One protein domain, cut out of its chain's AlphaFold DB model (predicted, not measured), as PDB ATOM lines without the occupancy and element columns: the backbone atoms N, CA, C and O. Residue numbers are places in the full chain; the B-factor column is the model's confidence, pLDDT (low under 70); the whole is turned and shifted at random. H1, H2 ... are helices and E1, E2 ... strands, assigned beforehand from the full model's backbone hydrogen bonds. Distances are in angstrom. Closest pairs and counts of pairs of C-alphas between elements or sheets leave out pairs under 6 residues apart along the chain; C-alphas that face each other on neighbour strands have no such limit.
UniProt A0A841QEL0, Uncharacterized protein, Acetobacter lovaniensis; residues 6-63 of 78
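Overview. This is residues 6 to 63 of the 78 residues of an uncharacterized protein of Acetobacter lovaniensis (UniProt A0A841QEL0). A small antiparallel sheet, order E2, E1, E3, has H1 packed on it; a long loop, residues 11 to 27, joins E1 to E2, and a tail leads to H2, away from the sheet. The 58 printed residues run E1, E2, H1, E3, H2, mixed in class, with under half in named elements. The whole is compact, radius of gyration of the C-alphas 11.4 A, and flat, spanning 34 by 30 by 16 A.

Arrangement. E1, residues 6 to 10, and E2, residues 28 to 32, form a hairpin; N 8 and O 29 are 2.9 A apart, within hydrogen-bond range. E3, residues 45 to 47, is antiparallel to E1 at 137 degrees, with N 9 and O 46 within hydrogen-bond range at 2.8 A. H1, residues 33 to 41, is on the sheet; its closest C-alphas to E3 are those of Trp 39 and Ala 45, 5.3 A apart. E2, H1 and E3 make a split strand-helix-strand unit, two strands of one sheet joined through a helix, with E1 between them in the sheet, and its crossover is right-handed. H2, residues 58 to 61, is not on the sheet. In H1 every O i to N i+4 pair is within hydrogen-bond range; H2 is too short for one.

Along the chain. E1 spans 12.6 A from C-alpha 6 at (5.206, 51.618, 164.490), E2 13.2 A, H1 12.2 A, E3 7.0 A, and H2 4.8 A to C-alpha 61 at (-15.494, 64.319, 155.207).

Size, cuts and confidence. The two farthest C-alphas, Gly 34 and Ser 63, are 35.8 A apart. The printed part has no cut; E1 to E2 is a long link. Residues 54 to 63 have pLDDT under 70.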
ATOM      1  N   VAL A   6       5.045  50.167 164.375       92.62
ATOM      2  CA  VAL A   6       5.206  51.618 164.490       92.62
ATOM      3  C   VAL A   6       3.957  52.313 163.948       92.62
ATOM      4  O   VAL A   6       3.341  51.867 162.976       92.62
ATOM      5  N   SER A   7       3.577  53.417 164.587       93.44
ATOM      6  CA  SER A   7       2.473  54.264 164.135       93.44
ATOM      7  C   SER A   7       2.943  55.249 163.064       93.44
ATOM      8  O   SER A   7       3.909  55.988 163.259       93.44
ATOM      9  N   VAL A   8       2.223  55.300 161.948       93.25
ATOM     10  CA  VAL A   8       2.472  56.220 160.834       93.25
ATOM     11  C   VAL A   8       1.183  56.902 160.399       93.25
ATOM     12  O   VAL A   8       0.092  56.376 160.599       93.25
ATOM     13  N   VAL A   9       1.315  58.069 159.780       93.50
ATOM     14  CA  VAL A   9       0.203  58.828 159.206       93.50
ATOM     15  C   VAL A   9       0.300  58.782 157.692       93.50
ATOM     16  O   VAL A   9       1.325  59.170 157.125       93.50
ATOM     17  N   SER A  10      -0.751  58.297 157.032       91.88
ATOM     18  CA  SER A  10      -0.789  58.186 155.574       91.88
ATOM     19  C   SER A  10      -0.768  59.570 154.912       91.88
ATOM     20  O   SER A  10      -1.489  60.487 155.296       91.88
ATOM     21  N   LEU A  11       0.060  59.732 153.882       91.62
ATOM     22  CA  LEU A  11       0.071  60.912 153.006       91.62
ATOM     23  C   LEU A  11      -0.662  60.637 151.683       91.62
ATOM     24  O   LEU A  11      -0.941  61.555 150.917       91.62
ATOM     25  N   ARG A  12      -0.971  59.365 151.411       89.56
ATOM     26  CA  ARG A  12      -1.705  58.873 150.239       89.56
ATOM     27  C   ARG A  12      -2.737  57.826 150.677       89.56
ATOM     28  O   ARG A  12      -2.516  57.195 151.710       89.56
ATOM     29  N   PRO A  13      -3.814  57.593 149.906       89.56
ATOM     30  CA  PRO A  13      -4.744  56.508 150.198       89.56
ATOM     31  C   PRO A  13      -4.035  55.146 150.193       89.56
ATOM     32  O   PRO A  13      -3.279  54.852 149.264       89.56
ATOM     33  N   ILE A  14      -4.275  54.321 151.214       89.06
ATOM     34  CA  ILE A  14      -3.644  52.999 151.351       89.06
ATOM     35  C   ILE A  14      -4.664  51.901 151.066       89.06
ATOM     36  O   ILE A  14      -5.645  51.746 151.790       89.06
ATOM     37  N   TYR A  15      -4.398  51.103 150.036       88.06
ATOM     38  CA  TYR A  15      -5.203  49.942 149.666       88.06
ATOM     39  C   TYR A  15      -4.590  48.682 150.280       88.06
ATOM     40  O   TYR A  15      -3.643  48.121 149.734       88.06
ATOM     41  N   GLU A  16      -5.102  48.242 151.429       82.44
ATOM     42  CA  GLU A  16      -4.603  47.017 152.074       82.44
ATOM     43  C   GLU A  16      -5.200  45.744 151.473       82.44
ATOM     44  O   GLU A  16      -4.548  44.702 151.453       82.44
ATOM     45  N   GLN A  17      -6.445  45.816 150.996       80.62
ATOM     46  CA  GLN A  17      -7.178  44.671 150.467       80.62
ATOM     47  C   GLN A  17      -7.885  45.045 149.169       80.62
ATOM     48  O   GLN A  17      -8.520  46.096 149.066       80.62
ATOM     49  N   VAL A  18      -7.796  44.156 148.181       81.69
ATOM     50  CA  VAL A  18      -8.520  44.300 146.915       81.69
ATOM     51  C   VAL A  18     -10.023  44.278 147.199       81.69
ATOM     52  O   VAL A  18     -10.508  43.428 147.943       81.69
ATOM     53  N   GLY A  19     -10.758  45.230 146.624       82.19
ATOM     54  CA  GLY A  19     -12.211  45.331 146.782       82.19
ATOM     55  C   GLY A  19     -12.686  45.980 148.086       82.19
ATOM     56  O   GLY A  19     -13.892  46.108 148.274       82.19
ATOM     57  N   LYS A  20     -11.782  46.424 148.971       82.69
ATOM     58  CA  LYS A  20     -12.141  47.253 150.132       82.69
ATOM     59  C   LYS A  20     -11.800  48.719 149.905       82.69
ATOM     60  O   LYS A  20     -10.905  49.050 149.128       82.69
ATOM     61  N   LEU A  21     -12.520  49.589 150.612       82.31
ATOM     62  CA  LEU A  21     -12.211  51.013 150.636       82.31
ATOM     63  C   LEU A  21     -10.788  51.234 151.172       82.31
ATOM     64  O   LEU A  21     -10.392  50.562 152.130       82.31
ATOM     65  N   PRO A  22     -10.018  52.155 150.570       87.25
ATOM     66  CA  PRO A  22      -8.698  52.492 151.071       87.25
ATOM     67  C   PRO A  22      -8.790  53.228 152.406       87.25
ATOM     68  O   PRO A  22      -9.757  53.947 152.672       87.25
ATOM     69  N   HIS A  23      -7.726  53.140 153.201       88.00
ATOM     70  CA  HIS A  23      -7.518  54.096 154.286       88.00
ATOM     71  C   HIS A  23      -7.301  55.479 153.670       88.00
ATOM     72  O   HIS A  23      -6.442  55.602 152.788       88.00
ATOM     73  N   PRO A  24      -8.058  56.510 154.077       87.06
ATOM     74  CA  PRO A  24      -7.896  57.849 153.530       87.06
ATOM     75  C   PRO A  24      -6.527  58.449 153.870       87.06
ATOM     76  O   PRO A  24      -5.731  57.910 154.639       87.06
ATOM     77  N   VAL A  25      -6.241  59.599 153.267       88.06
ATOM     78  CA  VAL A  25      -5.084  60.417 153.645       88.06
ATOM     79  C   VAL A  25      -5.265  60.920 155.079       88.06
ATOM     80  O   VAL A  25      -6.359  61.321 155.468       88.06
ATOM     81  N   GLY A  26      -4.187  60.915 155.860       88.06
ATOM     82  CA  GLY A  26      -4.169  61.322 157.260       88.06
ATOM     83  C   GLY A  26      -4.553  60.209 158.237       88.06
ATOM     84  O   GLY A  26      -4.553  60.438 159.444       88.06
ATOM     85  N   SER A  27      -4.865  59.002 157.763       89.88
ATOM     86  CA  SER A  27      -5.134  57.857 158.633       89.88
ATOM     87  C   SER A  27      -3.919  57.515 159.487       89.88
ATOM     88  O   SER A  27      -2.809  57.375 158.974       89.88
ATOM     89  N   LEU A  28      -4.154  57.333 160.787       91.25
ATOM     90  CA  LEU A  28      -3.163  56.812 161.719       91.25
ATOM     91  C   LEU A  28      -3.185  55.283 161.659       91.25
ATOM     92  O   LEU A  28      -4.148  54.656 162.097       91.25
ATOM     93  N   LEU A  29      -2.125  54.693 161.118       90.19
ATOM     94  CA  LEU A  29      -1.999  53.257 160.895       90.19
ATOM     95  C   LEU A  29      -0.881  52.687 161.770       90.19
ATOM     96  O   LEU A  29       0.201  53.264 161.850       90.19
ATOM     97  N   LYS A  30      -1.129  51.534 162.398       92.81
ATOM     98  CA  LYS A  30      -0.090  50.736 163.063       92.81
ATOM     99  C   LYS A  30       0.388  49.665 162.099       92.81
ATOM    100  O   LYS A  30      -0.377  48.770 161.752       92.81
ATOM    101  N   VAL A  31       1.639  49.762 161.665       92.31
ATOM    102  CA  VAL A  31       2.224  48.844 160.683       92.31
ATOM    103  C   VAL A  31       3.583  48.343 161.155       92.31
ATOM    104  O   VAL A  31       4.209  48.996 161.988       92.31
ATOM    105  N   PRO A  32       4.075  47.210 160.638       94.94
ATOM    106  CA  PRO A  32       5.420  46.747 160.955       94.94
ATOM    107  C   PRO A  32       6.509  47.779 160.673       94.94
ATOM    108  O   PRO A  32       6.429  48.490 159.668       94.94
ATOM    109  N   ALA A  33       7.559  47.809 161.496       92.44
ATOM    110  CA  ALA A  33       8.664  48.764 161.384       92.44
ATOM    111  C   ALA A  33       9.286  48.793 159.975       92.44
ATOM    112  O   ALA A  33       9.422  49.860 159.378       92.44
ATOM    113  N   GLY A  34       9.543  47.626 159.371       93.50
ATOM    114  CA  GLY A  34      10.080  47.553 158.005       93.50
ATOM    115  C   GLY A  34       9.143  48.151 156.945       93.50
ATOM    116  O   GLY A  34       9.592  48.799 155.997       93.50
ATOM    117  N   ARG A  35       7.823  48.001 157.123       93.19
ATOM    118  CA  ARG A  35       6.816  48.610 156.241       93.19
ATOM    119  C   ARG A  35       6.714  50.117 156.473       93.19
ATOM    120  O   ARG A  35       6.630  50.863 155.498       93.19
ATOM    121  N   ALA A  36       6.755  50.559 157.730       93.88
ATOM    122  CA  ALA A  36       6.770  51.972 158.096       93.88
ATOM    123  C   ALA A  36       7.960  52.688 157.447       93.88
ATOM    124  O   ALA A  36       7.775  53.700 156.772       93.88
ATOM    125  N   GLU A  37       9.164  52.128 157.564       94.88
ATOM    126  CA  GLU A  37      10.358  52.673 156.921       94.88
ATOM    127  C   GLU A  37      10.212  52.775 155.406       94.88
ATOM    128  O   GLU A  37      10.547  53.804 154.818       94.88
ATOM    129  N   PHE A  38       9.714  51.716 154.768       95.25
ATOM    130  CA  PHE A  38       9.491  51.711 153.329       95.25
ATOM    131  C   PHE A  38       8.508  52.815 152.913       95.25
ATOM    132  O   PHE A  38       8.776  53.555 151.964       95.25
ATOM    133  N   TRP A  39       7.398  52.975 153.638       95.12
ATOM    134  CA  TRP A  39       6.417  54.025 153.365       95.12
ATOM    135  C   TRP A  39       6.983  55.427 153.566       95.12
ATOM    136  O   TRP A  39       6.734  56.296 152.731       95.12
ATOM    137  N   ILE A  40       7.774  55.644 154.618       94.31
ATOM    138  CA  ILE A  40       8.414  56.934 154.890       94.31
ATOM    139  C   ILE A  40       9.431  57.266 153.795       94.31
ATOM    140  O   ILE A  40       9.357  58.336 153.192       94.31
ATOM    141  N   LYS A  41      10.319  56.325 153.448       96.56
ATOM    142  CA  LYS A  41      11.334  56.497 152.388       96.56
ATOM    143  C   LYS A  41      10.715  56.784 151.015       96.56
ATOM    144  O   LYS A  41      11.332  57.447 150.187       96.56
ATOM    145  N   ARG A  42       9.502  56.287 150.757       95.19
ATOM    146  CA  ARG A  42       8.765  56.497 149.500       95.19
ATOM    147  C   ARG A  42       7.798  57.686 149.532       95.19
ATOM    148  O   ARG A  42       7.132  57.927 148.528       95.19
ATOM    149  N   GLY A  43       7.688  58.410 150.649       93.56
ATOM    150  CA  GLY A  43       6.738  59.521 150.793       93.56
ATOM    151  C   GLY A  43       5.266  59.083 150.746       93.56
ATOM    152  O   GLY A  43       4.398  59.840 150.314       93.56
ATOM    153  N   ILE A  44       4.986  57.839 151.140       94.12
ATOM    154  CA  ILE A  44       3.634  57.273 151.257       94.12
ATOM    155  C   ILE A  44       3.018  57.646 152.609       94.12
ATOM    156  O   ILE A  44       1.816  57.892 152.691       94.12
ATOM    157  N   ALA A  45       3.836  57.699 153.661       94.62
ATOM    158  CA  ALA A  45       3.429  58.039 155.018       94.62
ATOM    159  C   ALA A  45       4.519  58.860 155.724       94.62
ATOM    160  O   ALA A  45       5.654  58.925 155.254       94.62
ATOM    161  N   ARG A  46       4.185  59.452 156.871       94.38
ATOM    162  CA  ARG A  46       5.150  60.043 157.811       94.38
ATOM    163  C   ARG A  46       5.056  59.380 159.181       94.38
ATOM    164  O   ARG A  46       4.031  58.784 159.501       94.38
ATOM    165  N   ALA A  47       6.102  59.505 159.995       93.25
ATOM    166  CA  ALA A  47       6.040  59.081 161.391       93.25
ATOM    167  C   ALA A  47       4.922  59.834 162.133       93.25
ATOM    168  O   ALA A  47       4.729  61.038 161.919       93.25
ATOM    169  N   ALA A  48       4.174  59.114 162.970       91.38
ATOM    170  CA  ALA A  48       3.156  59.716 163.819       91.38
ATOM    171  C   ALA A  48       3.803  60.439 165.008       91.38
ATOM    172  O   ALA A  48       4.771  59.950 165.594       91.38
ATOM    173  N   VAL A  49       3.249  61.588 165.384       89.00
ATOM    174  CA  VAL A  49       3.650  62.335 166.582       89.00
ATOM    175  C   VAL A  49       2.912  61.779 167.807       89.00
ATOM    176  O   VAL A  49       1.799  61.260 167.704       89.00
ATOM    177  N   ALA A  50       3.522  61.863 168.991       80.62
ATOM    178  CA  ALA A  50       2.883  61.432 170.234       80.62
ATOM    179  C   ALA A  50       1.548  62.172 170.456       80.62
ATOM    180  O   ALA A  50       1.502  63.399 170.449       80.62
ATOM    181  N   GLY A  51       0.461  61.418 170.647       75.25
ATOM    182  CA  GLY A  51      -0.888  61.973 170.820       75.25
ATOM    183  C   GLY A  51      -1.601  62.362 169.520       75.25
ATOM    184  O   GLY A  51      -2.716  62.880 169.577       75.25
ATOM    185  N   GLU A  52      -0.998  62.102 168.357       80.00
ATOM    186  CA  GLU A  52      -1.625  62.358 167.066       80.00
ATOM    187  C   GLU A  52      -2.875  61.486 166.889       80.00
ATOM    188  O   GLU A  52      -2.843  60.267 167.061       80.00
ATOM    189  N   LYS A  53      -4.001  62.127 166.562       72.69
ATOM    190  CA  LYS A  53      -5.248  61.451 166.204       72.69
ATOM    191  C   LYS A  53      -5.316  61.388 164.683       72.69
ATOM    192  O   LYS A  53      -5.102  62.399 164.022       72.69
ATOM    193  N   GLY A  54      -5.576  60.198 164.141       67.94
ATOM    194  CA  GLY A  54      -5.738  60.014 162.699       67.94
ATOM    195  C   GLY A  54      -6.890  60.845 162.138       67.94
ATOM    196  O   GLY A  54      -7.733  61.337 162.891       67.94
ATOM    197  N   ALA A  55      -6.922  60.982 160.813       63.94
ATOM    198  CA  ALA A  55      -8.007  61.630 160.097       63.94
ATOM    199  C   ALA A  55      -9.355  61.100 160.599       63.94
ATOM    200  O   ALA A  55      -9.608  59.893 160.608       63.94
ATOM    201  N   ILE A  56     -10.177  62.041 161.056       57.53
ATOM    202  CA  ILE A  56     -11.573  61.829 161.417       57.53
ATOM    203  C   ILE A  56     -12.256  61.184 160.211       57.53
ATOM    204  O   ILE A  56     -12.099  61.668 159.092       57.53
ATOM    205  N   ASP A  57     -12.925  60.068 160.475       55.06
ATOM    206  CA  ASP A  57     -13.665  59.197 159.561       55.06
ATOM    207  C   ASP A  57     -14.025  59.842 158.199       55.06
ATOM    208  O   ASP A  57     -14.656  60.905 158.176       55.06
ATOM    209  N   PRO A  58     -13.689  59.234 157.045       51.88
ATOM    210  CA  PRO A  58     -14.035  59.788 155.735       51.88
ATOM    211  C   PRO A  58     -15.550  59.958 155.543       51.88
ATOM    212  O   PRO A  58     -15.954  60.752 154.696       51.88
ATOM    213  N   LEU A  59     -16.393  59.303 156.353       51.00
ATOM    214  CA  LEU A  59     -17.831  59.569 156.383       51.00
ATOM    215  C   LEU A  59     -18.163  60.990 156.881       51.00
ATOM    216  O   LEU A  59     -19.099  61.613 156.387       51.00
ATOM    217  N   ALA A  60     -17.364  61.550 157.795       50.12
ATOM    218  CA  ALA A  60     -17.489  62.945 158.218       50.12
ATOM    219  C   ALA A  60     -17.013  63.917 157.119       50.12
ATOM    220  O   ALA A  60     -17.608  64.976 156.929       50.12
ATOM    221  N   ALA A  61     -15.990  63.536 156.344       47.22
ATOM    222  CA  ALA A  61     -15.494  64.319 155.207       47.22
ATOM    223  C   ALA A  61     -16.386  64.216 153.951       47.22
ATOM    224  O   ALA A  61     -16.368  65.117 153.116       47.22
ATOM    225  N   ALA A  62     -17.203  63.163 153.832       48.88
ATOM    226  CA  ALA A  62     -18.184  62.983 152.760       48.88
ATOM    227  C   ALA A  62     -19.379  63.953 152.845       48.88
ATOM    228  O   ALA A  62     -20.184  63.999 151.919       48.88
ATOM    229  N   SER A  63     -19.454  64.806 153.876       48.53
ATOM    230  CA  SER A  63     -20.334  65.991 153.898       48.53
ATOM    231  C   SER A  63     -19.850  67.106 152.951       48.53
ATOM    232  O   SER A  63     -20.007  68.297 153.230       48.53
TER     233      SER A  63